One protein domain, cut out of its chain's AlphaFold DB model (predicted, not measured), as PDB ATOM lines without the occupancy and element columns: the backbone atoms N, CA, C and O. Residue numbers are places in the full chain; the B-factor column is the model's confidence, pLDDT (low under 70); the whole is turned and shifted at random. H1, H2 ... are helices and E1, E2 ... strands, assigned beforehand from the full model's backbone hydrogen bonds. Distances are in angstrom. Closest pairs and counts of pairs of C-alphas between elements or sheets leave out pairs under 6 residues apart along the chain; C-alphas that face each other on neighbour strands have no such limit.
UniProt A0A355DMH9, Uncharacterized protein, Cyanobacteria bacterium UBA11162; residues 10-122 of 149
ATOM      1  N   VAL A  10      67.213  73.057   7.840       74.38
ATOM      2  CA  VAL A  10      66.842  72.642   6.494       74.38
ATOM      3  C   VAL A  10      67.543  73.540   5.491       74.38
ATOM      4  O   VAL A  10      67.417  74.763   5.515       74.38
ATOM      5  N   VAL A  11      68.216  72.920   4.524       80.69
ATOM      6  CA  VAL A  11      68.728  73.641   3.357       80.69
ATOM      7  C   VAL A  11      67.650  73.691   2.276       80.69
ATOM      8  O   VAL A  11      67.296  72.679   1.661       80.69
ATOM      9  N   LEU A  12      67.145  74.891   2.005       81.62
ATOM     10  CA  LEU A  12      66.201  75.157   0.926       81.62
ATOM     11  C   LEU A  12      66.959  75.591  -0.327       81.62
ATOM     12  O   LEU A  12      67.524  76.677  -0.377       81.62
ATOM     13  N   ARG A  13      66.953  74.734  -1.353       83.50
ATOM     14  CA  ARG A  13      67.670  74.978  -2.613       83.50
ATOM     15  C   ARG A  13      66.754  75.431  -3.741       83.50
ATOM     16  O   ARG A  13      65.638  74.917  -3.881       83.50
ATOM     17  N   ASN A  14      67.295  76.277  -4.613       82.69
ATOM     18  CA  ASN A  14      66.672  76.809  -5.821       82.69
ATOM     19  C   ASN A  14      65.347  77.530  -5.535       82.69
ATOM     20  O   ASN A  14      64.329  77.295  -6.191       82.69
ATOM     21  N   CYS A  15      65.352  78.399  -4.532       86.31
ATOM     22  CA  CYS A  15      64.213  79.211  -4.134       86.31
ATOM     23  C   CYS A  15      64.229  80.546  -4.881       86.31
ATOM     24  O   CYS A  15      65.166  81.326  -4.751       86.31
ATOM     25  N   GLU A  16      63.187  80.830  -5.660       88.06
ATOM     26  CA  GLU A  16      63.032  82.136  -6.297       88.06
ATOM     27  C   GLU A  16      62.411  83.144  -5.332       88.06
ATOM     28  O   GLU A  16      61.374  82.862  -4.729       88.06
ATOM     29  N   VAL A  17      63.000  84.339  -5.254       88.50
ATOM     30  CA  VAL A  17      62.409  85.490  -4.564       88.50
ATOM     31  C   VAL A  17      61.158  85.948  -5.310       88.50
ATOM     32  O   VAL A  17      61.244  86.441  -6.437       88.50
ATOM     33  N   VAL A  18      59.998  85.851  -4.666       87.56
ATOM     34  CA  VAL A  18      58.735  86.352  -5.222       87.56
ATOM     35  C   VAL A  18      58.449  87.759  -4.726       87.56
ATOM     36  O   VAL A  18      58.125  88.640  -5.522       87.56
ATOM     37  N   SER A  19      58.601  87.996  -3.424       87.94
ATOM     38  CA  SER A  19      58.397  89.321  -2.845       87.94
ATOM     39  C   SER A  19      59.172  89.515  -1.544       87.94
ATOM     40  O   SER A  19      59.575  88.559  -0.882       87.94
ATOM     41  N   ALA A  20      59.382  90.783  -1.198       88.00
ATOM     42  CA  ALA A  20      59.936  91.229   0.070       88.00
ATOM     43  C   ALA A  20      59.108  92.425   0.548       88.00
ATOM     44  O   ALA A  20      59.042  93.440  -0.149       88.00
ATOM     45  N   LYS A  21      58.447  92.303   1.698       89.19
ATOM     46  CA  LYS A  21      57.575  93.351   2.248       89.19
ATOM     47  C   LYS A  21      57.755  93.470   3.761       89.19
ATOM     48  O   LYS A  21      58.162  92.497   4.391       89.19
ATOM     49  N   PRO A  22      57.448  94.626   4.370       86.38
ATOM     50  CA  PRO A  22      57.361  94.716   5.823       86.38
ATOM     51  C   PRO A  22      56.403  93.648   6.364       86.38
ATOM     52  O   PRO A  22      55.303  93.476   5.834       86.38
ATOM     53  N   ALA A  23      56.840  92.909   7.381       84.06
ATOM     54  CA  ALA A  23      55.978  91.970   8.079       84.06
ATOM     55  C   ALA A  23      54.958  92.745   8.925       84.06
ATOM     56  O   ALA A  23      55.246  93.829   9.434       84.06
ATOM     57  N   GLU A  24      53.771  92.173   9.098       81.50
ATOM     58  CA  GLU A  24      52.757  92.743   9.982       81.50
ATOM     59  C   GLU A  24      53.281  92.827  11.426       81.50
ATOM     60  O   GLU A  24      53.802  91.845  11.976       81.50
ATOM     61  N   LYS A  25      53.149  94.009  12.040       79.56
ATOM     62  CA  LYS A  25      53.487  94.217  13.450       79.56
ATOM     63  C   LYS A  25      52.391  93.620  14.322       79.56
ATOM     64  O   LYS A  25      51.231  93.984  14.186       79.56
ATOM     65  N   LYS A  26      52.767  92.753  15.265       75.06
ATOM     66  CA  LYS A  26      51.825  92.221  16.266       75.06
ATOM     67  C   LYS A  26      51.556  93.210  17.406       75.06
ATOM     68  O   LYS A  26      50.552  93.089  18.095       75.06
ATOM     69  N   SER A  27      52.474  94.147  17.634       77.50
ATOM     70  CA  SER A  27      52.398  95.198  18.654       77.50
ATOM     71  C   SER A  27      53.421  96.299  18.365       77.50
ATOM     72  O   SER A  27      54.369  96.076  17.609       77.50
ATOM     73  N   ASP A  28      53.298  97.451  19.028       77.06
ATOM     74  CA  ASP A  28      54.248  98.570  18.889       77.06
ATOM     75  C   ASP A  28      55.674  98.224  19.341       77.06
ATOM     76  O   ASP A  28      56.641  98.814  18.870       77.06
ATOM     77  N   LYS A  29      55.812  97.230  20.227       76.44
ATOM     78  CA  LYS A  29      57.103  96.711  20.706       76.44
ATOM     79  C   LYS A  29      57.666  95.586  19.831       76.44
ATOM     80  O   LYS A  29      58.744  95.075  20.121       76.44
ATOM     81  N   SER A  30      56.929  95.143  18.811       72.69
ATOM     82  CA  SER A  30      57.389  94.066  17.933       72.69
ATOM     83  C   SER A  30      58.563  94.538  17.068       72.69
ATOM     84  O   SER A  30      58.538  95.674  16.590       72.69
ATOM     85  N   PRO A  31      59.566  93.678  16.819       74.38
ATOM     86  CA  PRO A  31      60.691  94.029  15.964       74.38
ATOM     87  C   PRO A  31      60.233  94.351  14.534       74.38
ATOM     88  O   PRO A  31      59.307  93.729  14.004       74.38
ATOM     89  N   ASP A  32      60.924  95.296  13.896       78.62
ATOM     90  CA  ASP A  32      60.742  95.622  12.480       78.62
ATOM     91  C   ASP A  32      61.317  94.498  11.608       78.62
ATOM     92  O   ASP A  32      62.512  94.454  11.296       78.62
ATOM     93  N   LEU A  33      60.444  93.570  11.222       84.25
ATOM     94  CA  LEU A  33      60.790  92.418  10.398       84.25
ATOM     95  C   LEU A  33      60.365  92.626   8.943       84.25
ATOM     96  O   LEU A  33      59.362  93.275   8.643       84.25
ATOM     97  N   ILE A  34      61.123  92.028   8.032       86.25
ATOM     98  CA  ILE A  34      60.785  91.898   6.617       86.25
ATOM     99  C   ILE A  34      60.339  90.457   6.376       86.25
ATOM    100  O   ILE A  34      61.050  89.513   6.720       86.25
ATOM    101  N   GLU A  35      59.155  90.297   5.791       87.69
ATOM    102  CA  GLU A  35      58.672  89.032   5.251       87.69
ATOM    103  C   GLU A  35      59.233  88.855   3.840       87.69
ATOM    104  O   GLU A  35      58.981  89.669   2.944       87.69
ATOM    105  N   LEU A  36      59.984  87.778   3.651       86.38
ATOM    106  CA  LEU A  36      60.461  87.330   2.354       86.38
ATOM    107  C   LEU A  36      59.637  86.122   1.923       86.38
ATOM    108  O   LEU A  36      59.547  85.131   2.652       86.38
ATOM    109  N   LEU A  37      59.041  86.211   0.739       86.38
ATOM    110  CA  LEU A  37      58.274  85.135   0.134       86.38
ATOM    111  C   LEU A  37      59.087  84.493  -0.980       86.38
ATOM    112  O   LEU A  37      59.507  85.167  -1.928       86.38
ATOM    113  N   PHE A  38      59.231  83.176  -0.898       84.44
ATOM    114  CA  PHE A  38      59.936  82.387  -1.891       84.44
ATOM    115  C   PHE A  38      59.059  81.297  -2.468       84.44
ATOM    116  O   PHE A  38      58.191  80.730  -1.800       84.44
ATOM    117  N   LYS A  39      59.379  80.955  -3.709       82.38
ATOM    118  CA  LYS A  39      58.818  79.810  -4.407       82.38
ATOM    119  C   LYS A  39      59.927  78.829  -4.730       82.38
ATOM    120  O   LYS A  39      60.883  79.175  -5.427       82.38
ATOM    121  N   ARG A  40      59.802  77.591  -4.253       74.12
ATOM    122  CA  ARG A  40      60.761  76.541  -4.609       74.12
ATOM    123  C   ARG A  40      60.648  76.225  -6.102       74.12
ATOM    124  O   ARG A  40      59.553  75.998  -6.615       74.12
ATOM    125  N   ARG A  41      61.776  76.208  -6.813       67.50
ATOM    126  CA  ARG A  41      61.841  75.794  -8.218       67.50
ATOM    127  C   ARG A  41      62.397  74.384  -8.325       67.50
ATOM    128  O   ARG A  41      63.320  74.003  -7.609       67.50
ATOM    129  N   LYS A  42      61.856  73.612  -9.266       64.69
ATOM    130  CA  LYS A  42      62.412  72.309  -9.640       64.69
ATOM    131  C   LYS A  42      63.216  72.481 -10.920       64.69
ATOM    132  O   LYS A  42      62.754  73.106 -11.877       64.69
ATOM    133  N   TRP A  43      64.427  71.935 -10.947       56.50
ATOM    134  CA  TRP A  43      65.176  71.818 -12.191       56.50
ATOM    135  C   TRP A  43      64.420  70.888 -13.145       56.50
ATOM    136  O   TRP A  43      64.091  69.758 -12.781       56.50
ATOM    137  N   ALA A  44      64.116  71.361 -14.355       62.03
ATOM    138  CA  ALA A  44      63.493  70.553 -15.395       62.03
ATOM    139  C   ALA A  44      64.539  70.165 -16.440       62.03
ATOM    140  O   ALA A  44      64.762  70.933 -17.383       62.03
ATOM    141  N   PRO A  45      65.144  68.969 -16.337       49.75
ATOM    142  CA  PRO A  45      66.233  68.567 -17.224       49.75
ATOM    143  C   PRO A  45      65.813  68.562 -18.701       49.75
ATOM    144  O   PRO A  45      66.560  69.030 -19.550       49.75
ATOM    145  N   LYS A  46      64.568  68.170 -19.014       64.38
ATOM    146  CA  LYS A  46      64.031  68.184 -20.391       64.38
ATOM    147  C   LYS A  46      63.909  69.583 -21.013       64.38
ATOM    148  O   LYS A  46      63.794  69.697 -22.224       64.38
ATOM    149  N   LYS A  47      63.872  70.638 -20.193       56.44
ATOM    150  CA  LYS A  47      63.751  72.037 -20.639       56.44
ATOM    151  C   LYS A  47      65.028  72.846 -20.385       56.44
ATOM    152  O   LYS A  47      65.026  74.040 -20.670       56.44
ATOM    153  N   ASN A  48      66.064  72.213 -19.825       57.31
ATOM    154  CA  ASN A  48      67.328  72.820 -19.405       57.31
ATOM    155  C   ASN A  48      67.164  74.158 -18.656       57.31
ATOM    156  O   ASN A  48      67.893  75.119 -18.890       57.31
ATOM    157  N   LYS A  49      66.142  74.253 -17.800       50.44
ATOM    158  CA  LYS A  49      65.853  75.451 -17.006       50.44
ATOM    159  C   LYS A  49      65.151  75.088 -15.708       50.44
ATOM    160  O   LYS A  49      64.477  74.059 -15.617       50.44
ATOM    161  N   PHE A  50      65.240  75.971 -14.719       51.88
ATOM    162  CA  PHE A  50      64.378  75.907 -13.544       51.88
ATOM    163  C   PHE A  50      62.951  76.271 -13.945       51.88
ATOM    164  O   PHE A  50      62.713  77.339 -14.511       51.88
ATOM    165  N   ILE A  51      62.005  75.376 -13.671       53.31
ATOM    166  CA  ILE A  51      60.585  75.635 -13.904       53.31
ATOM    167  C   ILE A  51      59.902  75.966 -12.583       53.31
ATOM    168  O   ILE A  51      60.189  75.381 -11.536       53.31
ATOM    169  N   SER A  52      58.983  76.924 -12.663       47.03
ATOM    170  CA  SER A  52      57.940  77.104 -11.663       47.03
ATOM    171  C   SER A  52      57.160  75.792 -11.533       47.03
ATOM    172  O   SER A  52      56.799  75.183 -12.547       47.03
ATOM    173  N   LEU A  53      56.916  75.361 -10.295       50.53
ATOM    174  CA  LEU A  53      56.163  74.140 -10.001       50.53
ATOM    175  C   LEU A  53      54.717  74.179 -10.529       50.53
ATOM    176  O   LEU A  53      54.152  73.120 -10.710       50.53
ATOM    177  N   SER A  54      54.194  75.329 -10.976       41.28
ATOM    178  CA  SER A  54      52.926  75.486 -11.725       41.28
ATOM    179  C   SER A  54      52.736  74.597 -12.972       41.28
ATOM    180  O   SER A  54      51.711  74.692 -13.633       41.28
ATOM    181  N   SER A  55      53.732  73.801 -13.370       40.31
ATOM    182  CA  SER A  55      53.655  72.856 -14.499       40.31
ATOM    183  C   SER A  55      53.734  71.382 -14.077       40.31
ATOM    184  O   SER A  55      53.810  70.502 -14.932       40.31
ATOM    185  N   VAL A  56      53.721  71.125 -12.769       40.06
ATOM    186  CA  VAL A  56      53.573  69.818 -12.130       40.06
ATOM    187  C   VAL A  56      52.437  70.019 -11.128       40.06
ATOM    188  O   VAL A  56      52.579  70.842 -10.235       40.06
ATOM    189  N   GLU A  57      51.295  69.356 -11.304       40.81
ATOM    190  CA  GLU A  57      50.062  69.611 -10.525       40.81
ATOM    191  C   GLU A  57      50.227  69.464  -8.998       40.81
ATOM    192  O   GLU A  57      49.384  69.932  -8.239       40.81
ATOM    193  N   ASP A  58      51.353  68.922  -8.534       35.44
ATOM    194  CA  ASP A  58      51.617  68.657  -7.130       35.44
ATOM    195  C   ASP A  58      52.707  69.576  -6.547       35.44
ATOM    196  O   ASP A  58      53.906  69.417  -6.793       35.44
ATOM    197  N   MET A  59      52.252  70.495  -5.687       41.47
ATOM    198  CA  MET A  59      53.001  71.256  -4.673       41.47
ATOM    199  C   MET A  59      53.871  72.432  -5.149       41.47
ATOM    200  O   MET A  59      55.092  72.337  -5.245       41.47
ATOM    201  N   GLU A  60      53.280  73.626  -5.259       48.12
ATOM    202  CA  GLU A  60      54.045  74.861  -5.045       48.12
ATOM    203  C   GLU A  60      54.312  75.043  -3.546       48.12
ATOM    204  O   GLU A  60      53.446  75.495  -2.800       48.12
ATOM    205  N   LEU A  61      55.516  74.685  -3.087       59.38
ATOM    206  CA  LEU A  61      55.928  74.990  -1.717       59.38
ATOM    207  C   LEU A  61      56.298  76.475  -1.618       59.38
ATOM    208  O   LEU A  61      57.364  76.900  -2.082       59.38
ATOM    209  N   TRP A  62      55.397  77.243  -1.014       69.12
ATOM    210  CA  TRP A  62      55.621  78.631  -0.635       69.12
ATOM    211  C   TRP A  62      56.309  78.690   0.722       69.12
ATOM    212  O   TRP A  62      55.803  78.177   1.720       69.12
ATOM    213  N   VAL A  63      57.472  79.330   0.739       74.00
ATOM    214  CA  VAL A  63      58.307  79.476   1.930       74.00
ATOM    215  C   VAL A  63      58.265  80.935   2.344       74.00
ATOM    216  O   VAL A  63      58.542  81.819   1.530       74.00
ATOM    217  N   LYS A  64      57.934  81.185   3.609       79.12
ATOM    218  CA  LYS A  64      57.960  82.524   4.198       79.12
ATOM    219  C   LYS A  64      59.077  82.605   5.226       79.12
ATOM    220  O   LYS A  64      59.106  81.816   6.169       79.12
ATOM    221  N   LEU A  65      59.975  83.571   5.059       81.12
ATOM    222  CA  LEU A  65      61.033  83.871   6.025       81.12
ATOM    223  C   LEU A  65      60.779  85.234   6.655       81.12
ATOM    224  O   LEU A  65      60.360  86.167   5.970       81.12
ATOM    225  N   LYS A  66      61.070  85.361   7.950       81.31
ATOM    226  CA  LYS A  66      61.202  86.667   8.604       81.31
ATOM    227  C   LYS A  66      62.673  86.955   8.841       81.31
ATOM    228  O   LYS A  66      63.371  86.131   9.421       81.31
ATOM    229  N   VAL A  67      63.119  88.132   8.421       84.94
ATOM    230  CA  VAL A  67      64.471  88.641   8.684       84.94
ATOM    231  C   VAL A  67      64.388  90.032   9.297       84.94
ATOM    232  O   VAL A  67      63.419  90.756   9.059       84.94
ATOM    233  N   SER A  68      65.393  90.429  10.076       85.31
ATOM    234  CA  SER A  68      65.499  91.819  10.519       85.31
ATOM    235  C   SER A  68      65.750  92.744   9.323       85.31
ATOM    236  O   SER A  68      66.247  92.328   8.270       85.31
ATOM    237  N   ARG A  69      65.419  94.028   9.479       84.06
ATOM    238  CA  ARG A  69      65.692  95.040   8.450       84.06
ATOM    239  C   ARG A  69      67.180  95.152   8.102       84.06
ATOM    240  O   ARG A  69      67.514  95.364   6.939       84.06
ATOM    241  N   GLU A  70      68.048  95.002   9.095       86.19
ATOM    242  CA  GLU A  70      69.502  95.014   8.929       86.19
ATOM    243  C   GLU A  70      69.971  93.846   8.059       86.19
ATOM    244  O   GLU A  70      70.577  94.073   7.011       86.19
ATOM    245  N   VAL A  71      69.571  92.616   8.409       88.69
ATOM    246  CA  VAL A  71      69.871  91.418   7.612       88.69
ATOM    247  C   VAL A  71      69.352  91.591   6.188       88.69
ATOM    248  O   VAL A  71      70.082  91.350   5.233       88.69
ATOM    249  N   PHE A  72      68.126  92.091   6.004       89.81
ATOM    250  CA  PHE A  72      67.588  92.332   4.665       89.81
ATOM    251  C   PHE A  72      68.418  93.331   3.841       89.81
ATOM    252  O   PHE A  72      68.571  93.159   2.630       89.81
ATOM    253  N   ASN A  73      68.960  94.376   4.467       88.94
ATOM    254  CA  ASN A  73      69.823  95.333   3.777       88.94
ATOM    255  C   ASN A  73      71.143  94.697   3.326       88.94
ATOM    256  O   ASN A  73      71.563  94.958   2.198       88.94
ATOM    257  N   VAL A  74      71.733  93.824   4.147       89.81
ATOM    258  CA  VAL A  74      72.906  93.024   3.762       89.81
ATOM    259  C   VAL A  74      72.562  92.091   2.599       89.81
ATOM    260  O   VAL A  74      73.260  92.067   1.592       89.81
ATOM    261  N   LEU A  75      71.433  91.381   2.654       90.81
ATOM    262  CA  LEU A  75      71.031  90.495   1.557       90.81
ATOM    263  C   LEU A  75      70.856  91.257   0.232       90.81
ATOM    264  O   LEU A  75      71.281  90.775  -0.817       90.81
ATOM    265  N   LYS A  76      70.286  92.469   0.263       92.50
ATOM    266  CA  LYS A  76      70.190  93.329  -0.930       92.50
ATOM    267  C   LYS A  76      71.560  93.743  -1.467       92.50
ATOM    268  O   LYS A  76      71.737  93.727  -2.682       92.50
ATOM    269  N   SER A  77      72.512  94.115  -0.605       91.38
ATOM    270  CA  SER A  77      73.862  94.490  -1.057       91.38
ATOM    271  C   SER A  77      74.621  93.298  -1.649       91.38
ATOM    272  O   SER A  77      75.403  93.476  -2.580       91.38
ATOM    273  N   LEU A  78      74.313  92.080  -1.192       90.50
ATOM    274  CA  LEU A  78      74.799  90.820  -1.764       90.50
ATOM    275  C   LEU A  78      74.117  90.438  -3.093       90.50
ATOM    276  O   LEU A  78      74.551  89.495  -3.753       90.50
ATOM    277  N   GLY A  79      73.089  91.180  -3.516       89.81
ATOM    278  CA  GLY A  79      72.426  91.017  -4.811       89.81
ATOM    279  C   GLY A  79      71.023  90.413  -4.758       89.81
ATOM    280  O   GLY A  79      70.454  90.147  -5.817       89.81
ATOM    281  N   LEU A  80      70.437  90.217  -3.570       90.56
ATOM    282  CA  LEU A  80      69.072  89.705  -3.437       90.56
ATOM    283  C   LEU A  80      68.061  90.697  -4.034       90.56
ATOM    284  O   LEU A  80      67.910  91.825  -3.557       90.56
ATOM    285  N   LYS A  81      67.314  90.256  -5.047       91.06
ATOM    286  CA  LYS A  81      66.250  91.026  -5.708       91.06
ATOM    287  C   LYS A  81      65.098  90.107  -6.135       91.06
ATOM    288  O   LYS A  81      65.280  88.890  -6.192       91.06
ATOM    289  N   PRO A  82      63.908  90.649  -6.459       89.06
ATOM    290  CA  PRO A  82      62.832  89.845  -7.030       89.06
ATOM    291  C   PRO A  82      63.314  89.046  -8.249       89.06
ATOM    292  O   PRO A  82      64.038  89.582  -9.088       89.06
ATOM    293  N   LYS A  83      62.874  87.786  -8.350       86.94
ATOM    294  CA  LYS A  83      63.283  86.778  -9.346       86.94
ATOM    295  C   LYS A  83      64.688  86.184  -9.185       86.94
ATOM    296  O   LYS A  83      65.032  85.298  -9.966       86.94
ATOM    297  N   SER A  84      65.482  86.611  -8.201       89.44
ATOM    298  CA  SER A  84      66.745  85.922  -7.907       89.44
ATOM    299  C   SER A  84      66.488  84.498  -7.423       89.44
ATOM    300  O   SER A  84      65.534  84.254  -6.683       89.44
ATOM    301  N   ILE A  85      67.346  83.563  -7.824       88.94
ATOM    302  CA  ILE A  85      67.307  82.160  -7.398       88.94
ATOM    303  C   ILE A  85      68.360  81.958  -6.317       88.94
ATOM    304  O   ILE A  85      69.540  82.206  -6.549       88.94
ATOM    305  N   CYS A  86      67.934  81.505  -5.144       90.25
ATOM    306  CA  CYS A  86      68.772  81.460  -3.958       90.25
ATOM    307  C   CYS A  86      68.743  80.089  -3.283       90.25
ATOM    308  O   CYS A  86      67.733  79.378  -3.337       90.25
ATOM    309  N   ASP A  87      69.836  79.777  -2.596       89.81
ATOM    310  CA  ASP A  87      69.925  78.658  -1.662       89.81
ATOM    311  C   ASP A  87      70.042  79.222  -0.241       89.81
ATOM    312  O   ASP A  87      70.896  80.073   0.018       89.81
ATOM    313  N   PHE A  88      69.190  78.752   0.666       86.88
ATOM    314  CA  PHE A  88      69.119  79.214   2.050       86.88
ATOM    315  C   PHE A  88      69.334  78.079   3.031       86.88
ATOM    316  O   PHE A  88      68.937  76.941   2.777       86.88
ATOM    317  N   GLU A  89      69.862  78.441   4.188       85.81
ATOM    318  CA  GLU A  89      69.788  77.636   5.395       85.81
ATOM    319  C   GLU A  89      68.729  78.242   6.311       85.81
ATOM    320  O   GLU A  89      68.701  79.461   6.531       85.81
ATOM    321  N   VAL A  90      67.794  77.408   6.761       83.31
ATOM    322  CA  VAL A  90      66.637  77.840   7.542       83.31
ATOM    323  C   VAL A  90      66.354  76.860   8.677       83.31
ATOM    324  O   VAL A  90      66.486  75.657   8.497       83.31
ATOM    325  N   ALA A  91      65.895  77.363   9.814       75.94
ATOM    326  CA  ALA A  91      65.400  76.555  10.920       75.94
ATOM    327  C   ALA A  91      63.880  76.443  10.815       75.94
ATOM    328  O   ALA A  91      63.182  77.456  10.658       75.94
ATOM    329  N   ASN A  92      63.341  75.229  10.920       65.56
ATOM    330  CA  ASN A  92      61.898  75.058  11.065       65.56
ATOM    331  C   ASN A  92      61.458  75.617  12.425       65.56
ATOM    332  O   ASN A  92      61.881  75.126  13.467       65.56
ATOM    333  N   ASN A  93      60.597  76.637  12.429       57.66
ATOM    334  CA  ASN A  93      60.135  77.240  13.681       57.66
ATOM    335  C   ASN A  93      58.997  76.447  14.358       57.66
ATOM    336  O   ASN A  93      58.461  76.901  15.367       57.66
ATOM    337  N   GLY A  94      58.587  75.303  13.800       48.81
ATOM    338  CA  GLY A  94      57.521  74.454  14.335       48.81
ATOM    339  C   GLY A  94      56.095  74.901  13.983       48.81
ATOM    340  O   GLY A  94      55.148  74.193  14.314       48.81
ATOM    341  N   TRP A  95      55.909  76.023  13.279       45.81
ATOM    342  CA  TRP A  95      54.602  76.516  12.823       45.81
ATOM    343  C   TRP A  95      54.424  76.239  11.327       45.81
ATOM    344  O   TRP A  95      54.399  77.145  10.491       45.81
ATOM    345  N   ALA A  96      54.286  74.962  10.970       43.97
ATOM    346  CA  ALA A  96      53.697  74.591   9.690       43.97
ATOM    347  C   ALA A  96      52.184  74.837   9.784       43.97
ATOM    348  O   ALA A  96      51.428  73.965  10.202       43.97
ATOM    349  N   THR A  97      51.737  76.054   9.478       43.59
ATOM    350  CA  THR A  97      50.303  76.338   9.403       43.59
ATOM    351  C   THR A  97      49.701  75.698   8.155       43.59
ATOM    352  O   THR A  97      50.370  75.545   7.132       43.59
ATOM    353  N   GLU A  98      48.439  75.281   8.283       38.06
ATOM    354  CA  GLU A  98      47.674  74.474   7.330       38.06
ATOM    355  C   GLU A  98      47.767  74.937   5.864       38.06
ATOM    356  O   GLU A  98      48.076  76.099   5.572       38.06
ATOM    357  N   LYS A  99      47.454  73.967   4.987       42.06
ATOM    358  CA  LYS A  99      47.493  73.860   3.509       42.06
ATOM    359  C   LYS A  99      47.552  75.133   2.646       42.06
ATOM    360  O   LYS A  99      48.124  75.059   1.565       42.06
ATOM    361  N   ASP A 100      47.049  76.270   3.110       44.31
ATOM    362  CA  ASP A 100      46.869  77.489   2.311       44.31
ATOM    363  C   ASP A 100      47.765  78.671   2.729       44.31
ATOM    364  O   ASP A 100      47.784  79.711   2.070       44.31
ATOM    365  N   SER A 101      48.539  78.547   3.813       52.62
ATOM    366  CA  SER A 101      49.266  79.690   4.400       52.62
ATOM    367  C   SER A 101      50.783  79.709   4.149       52.62
ATOM    368  O   SER A 101      51.416  80.758   4.340       52.62
ATOM    369  N   GLY A 102      51.352  78.608   3.650       58.72
ATOM    370  CA  GLY A 102      52.798  78.417   3.480       58.72
ATOM    371  C   GLY A 102      53.520  78.128   4.802       58.72
ATOM    372  O   GLY A 102      53.008  78.408   5.884       58.72
ATOM    373  N   THR A 103      54.723  77.558   4.722       65.06
ATOM    374  CA  THR A 103      55.510  77.199   5.913       65.06
ATOM    375  C   THR A 103      56.428  78.352   6.310       65.06
ATOM    376  O   THR A 103      57.137  78.915   5.467       65.06
ATOM    377  N   TRP A 104      56.406  78.706   7.596       72.19
ATOM    378  CA  TRP A 104      57.294  79.713   8.162       72.19
ATOM    379  C   TRP A 104      58.606  79.088   8.611       72.19
ATOM    380  O   TRP A 104      58.610  78.095   9.334       72.19
ATOM    381  N   TYR A 105      59.715  79.721   8.241       75.50
ATOM    382  CA  TYR A 105      61.028  79.346   8.749       75.50
ATOM    383  C   TYR A 105      61.778  80.558   9.289       75.50
ATOM    384  O   TYR A 105      61.558  81.704   8.879       75.50
ATOM    385  N   GLN A 106      62.682  80.282  10.218       76.88
ATOM    386  CA  GLN A 106      63.675  81.238  10.669       76.88
ATOM    387  C   GLN A 106      64.856  81.204   9.696       76.88
ATOM    388  O   GLN A 106      65.364  80.140   9.363       76.88
ATOM    389  N   PHE A 107      65.263  82.369   9.198       83.56
ATOM    390  CA  PHE A 107      66.420  82.493   8.314       83.56
ATOM    391  C   PHE A 107      67.711  82.298   9.106       83.56
ATOM    392  O   PHE A 107      67.852  82.928  10.149       83.56
ATOM    393  N   LEU A 108      68.634  81.481   8.602       84.25
ATOM    394  CA  LEU A 108      69.920  81.192   9.249       84.25
ATOM    395  C   LEU A 108      71.106  81.625   8.392       84.25
ATOM    396  O   LEU A 108      72.109  82.128   8.897       84.25
ATOM    397  N   GLY A 109      70.969  81.475   7.079       87.06
ATOM    398  CA  GLY A 109      72.009  81.855   6.147       87.06
ATOM    399  C   GLY A 109      71.559  81.860   4.696       87.06
ATOM    400  O   GLY A 109      70.539  81.287   4.308       87.06
ATOM    401  N   LEU A 110      72.360  82.536   3.883       90.25
ATOM    402  CA  LEU A 110      72.283  82.602   2.437       90.25
ATOM    403  C   LEU A 110      73.550  81.965   1.860       90.25
ATOM    404  O   LEU A 110      74.648  82.505   1.979       90.25
ATOM    405  N   LEU A 111      73.377  80.841   1.174       90.81
ATOM    406  CA  LEU A 111      74.475  80.077   0.593       90.81
ATOM    407  C   LEU A 111      74.830  80.592  -0.802       90.81
ATOM    408  O   LEU A 111      76.004  80.799  -1.108       90.81
ATOM    409  N   LYS A 112      73.822  80.807  -1.659       93.19
ATOM    410  CA  LYS A 112      74.011  81.163  -3.077       93.19
ATOM    411  C   LYS A 112      72.945  82.133  -3.575       93.19
ATOM    412  O   LYS A 112      71.799  82.038  -3.145       93.19
ATOM    413  N   ILE A 113      73.305  82.998  -4.525       92.38
ATOM    414  CA  ILE A 113      72.384  83.849  -5.302       92.38
ATOM    415  C   ILE A 113      72.752  83.756  -6.779       92.38
ATOM    416  O   ILE A 113      73.901  83.982  -7.144       92.38
ATOM    417  N   ASP A 114      71.773  83.467  -7.635       88.25
ATOM    418  CA  ASP A 114      71.892  83.494  -9.098       88.25
ATOM    419  C   ASP A 114      73.116  82.708  -9.619       88.25
ATOM    420  O   ASP A 114      73.788  83.098 -10.571       88.25
ATOM    421  N   GLY A 115      73.417  81.579  -8.964       84.44
ATOM    422  CA  GLY A 115      74.548  80.700  -9.279       84.44
ATOM    423  C   GLY A 115      75.883  81.088  -8.632       84.44
ATOM    424  O   GLY A 115      76.815  80.288  -8.668       84.44
ATOM    425  N   LYS A 116      75.981  82.264  -8.000       88.75
ATOM    426  CA  LYS A 116      77.165  82.718  -7.261       88.75
ATOM    427  C   LYS A 116      77.116  82.252  -5.805       88.75
ATOM    428  O   LYS A 116      76.089  82.401  -5.145       88.75
ATOM    429  N   GLU A 117      78.231  81.736  -5.297       91.69
ATOM    430  CA  GLU A 117      78.388  81.413  -3.874       91.69
ATOM    431  C   GLU A 117      78.569  82.686  -3.038       91.69
ATOM    432  O   GLU A 117      79.307  83.596  -3.423       91.69
ATOM    433  N   ILE A 118      77.850  82.753  -1.917       91.38
ATOM    434  CA  ILE A 118      77.789  83.901  -1.007       91.38
ATOM    435  C   ILE A 118      78.232  83.500   0.405       91.38
ATOM    436  O   ILE A 118      79.061  84.198   0.977       91.38
ATOM    437  N   ASN A 119      77.716  82.386   0.942       88.25
ATOM    438  CA  ASN A 119      78.042  81.847   2.274       88.25
ATOM    439  C   ASN A 119      77.948  82.885   3.412       88.25
ATOM    440  O   ASN A 119      78.876  83.065   4.196       88.25
ATOM    441  N   TYR A 120      76.816  83.583   3.488       88.44
ATOM    442  CA  TYR A 120      76.501  84.529   4.557       88.44
ATOM    443  C   TYR A 120      75.629  83.856   5.621       88.44
ATOM    444  O   TYR A 120      74.561  83.352   5.288       88.44
ATOM    445  N   PHE A 121      76.025  83.903   6.890       86.94
ATOM    446  CA  PHE A 121      75.289  83.292   8.002       86.94
ATOM    447  C   PHE A 121      75.055  84.317   9.113       86.94
ATOM    448  O   PHE A 121      75.907  85.169   9.354       86.94
ATOM    449  N   ILE A 122      73.890  84.257   9.766       80.50
ATOM    450  CA  ILE A 122      73.534  85.185  10.855       80.50
ATOM    451  C   ILE A 122      73.837  84.631  12.246       80.50
ATOM    452  O   ILE A 122      73.733  85.360  13.230       80.50
TER     453      ILE A 122
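This is residues 10 to 122 of the 149 residues of an uncharacterized protein of Cyanobacteria bacterium UBA11162 (UniProt A0A355DMH9). A small closed barrel of five strands, E1, E2, E4, E6 and E5, has one short helix, H1, packed on its outside; three of its strands, E1, E5 and E6, bend sharply on their way round. Two further strands are paired onto the ring: E3 folds back along the last part of E2, and E7 along the last part of E6, while the E1 to E2 link and the E2 to E3 turn reach to opposite ends of the long axis. The printed part has 113 residues with one named helix and seven named strands, in the order E1 E2 E3 E4 H1 E5 E6 E7, and its class is mostly strand. The barrel is mixed, with one parallel pair, E4 and E6. The whole is compact, with a radius of gyration of the C-alphas of 14.3 A, and only just elongated, spanning 50 by 33 by 22 A.

E1 is residues 10 to 22, 24.0 A from first to last C-alpha, beginning at C-alpha 10 at (66.842, 72.642, 6.494); it bends by 101 degrees at residue 14. E2, residues 33 to 44, is 33.9 A long and ends at C-alpha 44 at (63.493, 70.553, -15.395). E3 is residues 49 to 52, 9.7 A, and E4 is residues 62 to 68, 19.9 A. H1 is residues 69 to 77, 12.5 A. E5, residues 85 to 96, is 23.1 A long and bends by 98 degrees at residue 93. E6, residues 103 to 113, is 21.3 A long and bends by 88 degrees at residue 108. E7 is residues 116 to 121, 15.4 A, and ends at C-alpha 121 at (75.289, 83.292, 8.002).

Round the ring run E1 E2 E4 E6 E5 and back to E1. E1 and E2 form an antiparallel hairpin, with N 16 and O 39 at 2.8 A and N 35 and O 21 at 2.8 A, within hydrogen-bond range. On the other side of E1, beside its residues 10 to 16, is E5, antiparallel, with N 12 and O 88 at 2.8 A. The pairing of E2 is staggered: on the side away from E1 it has E4 beside residues 33 to 39, with N 36 and O 65 at 2.8 A, and E3 beside residues 41 to 44, with N 44 and O 49 at 3.0 A. Both pairs are antiparallel, and E1 E2 E3 is a meander, each strand the antiparallel neighbour of the one before. E4 and E6 are parallel, with N 105 and O 64 at 3.0 A. H1 is on the barrel and outside it, at a height over the sheet of 7.3 A; it lies over none of the strands, but only just, with 2 of its C-alphas falling on E4. The closest C-alphas of H1 and E2, those of Arg 69 and Leu 33, are 5.9 A apart. Every O i to N i+4 pair in H1 is within hydrogen-bond range. E5 E6 E7 is a second meander: E5 and E6 have N 91 and O 106 at 2.9 A, and E6 and E7 have N 110 and O 120 at 2.7 A. E3 and E7 are apart.

The two C-alphas farthest apart are those of Asp 28 and Lys 46, at 50.6 A. The printed part has no cut and no long link; E2 to E3, E4 to H1 and E6 to E7 are tight. Its mean pLDDT is 74.9, and residues 41 to 62 and 92 to 103 are under 70 in this predicted model.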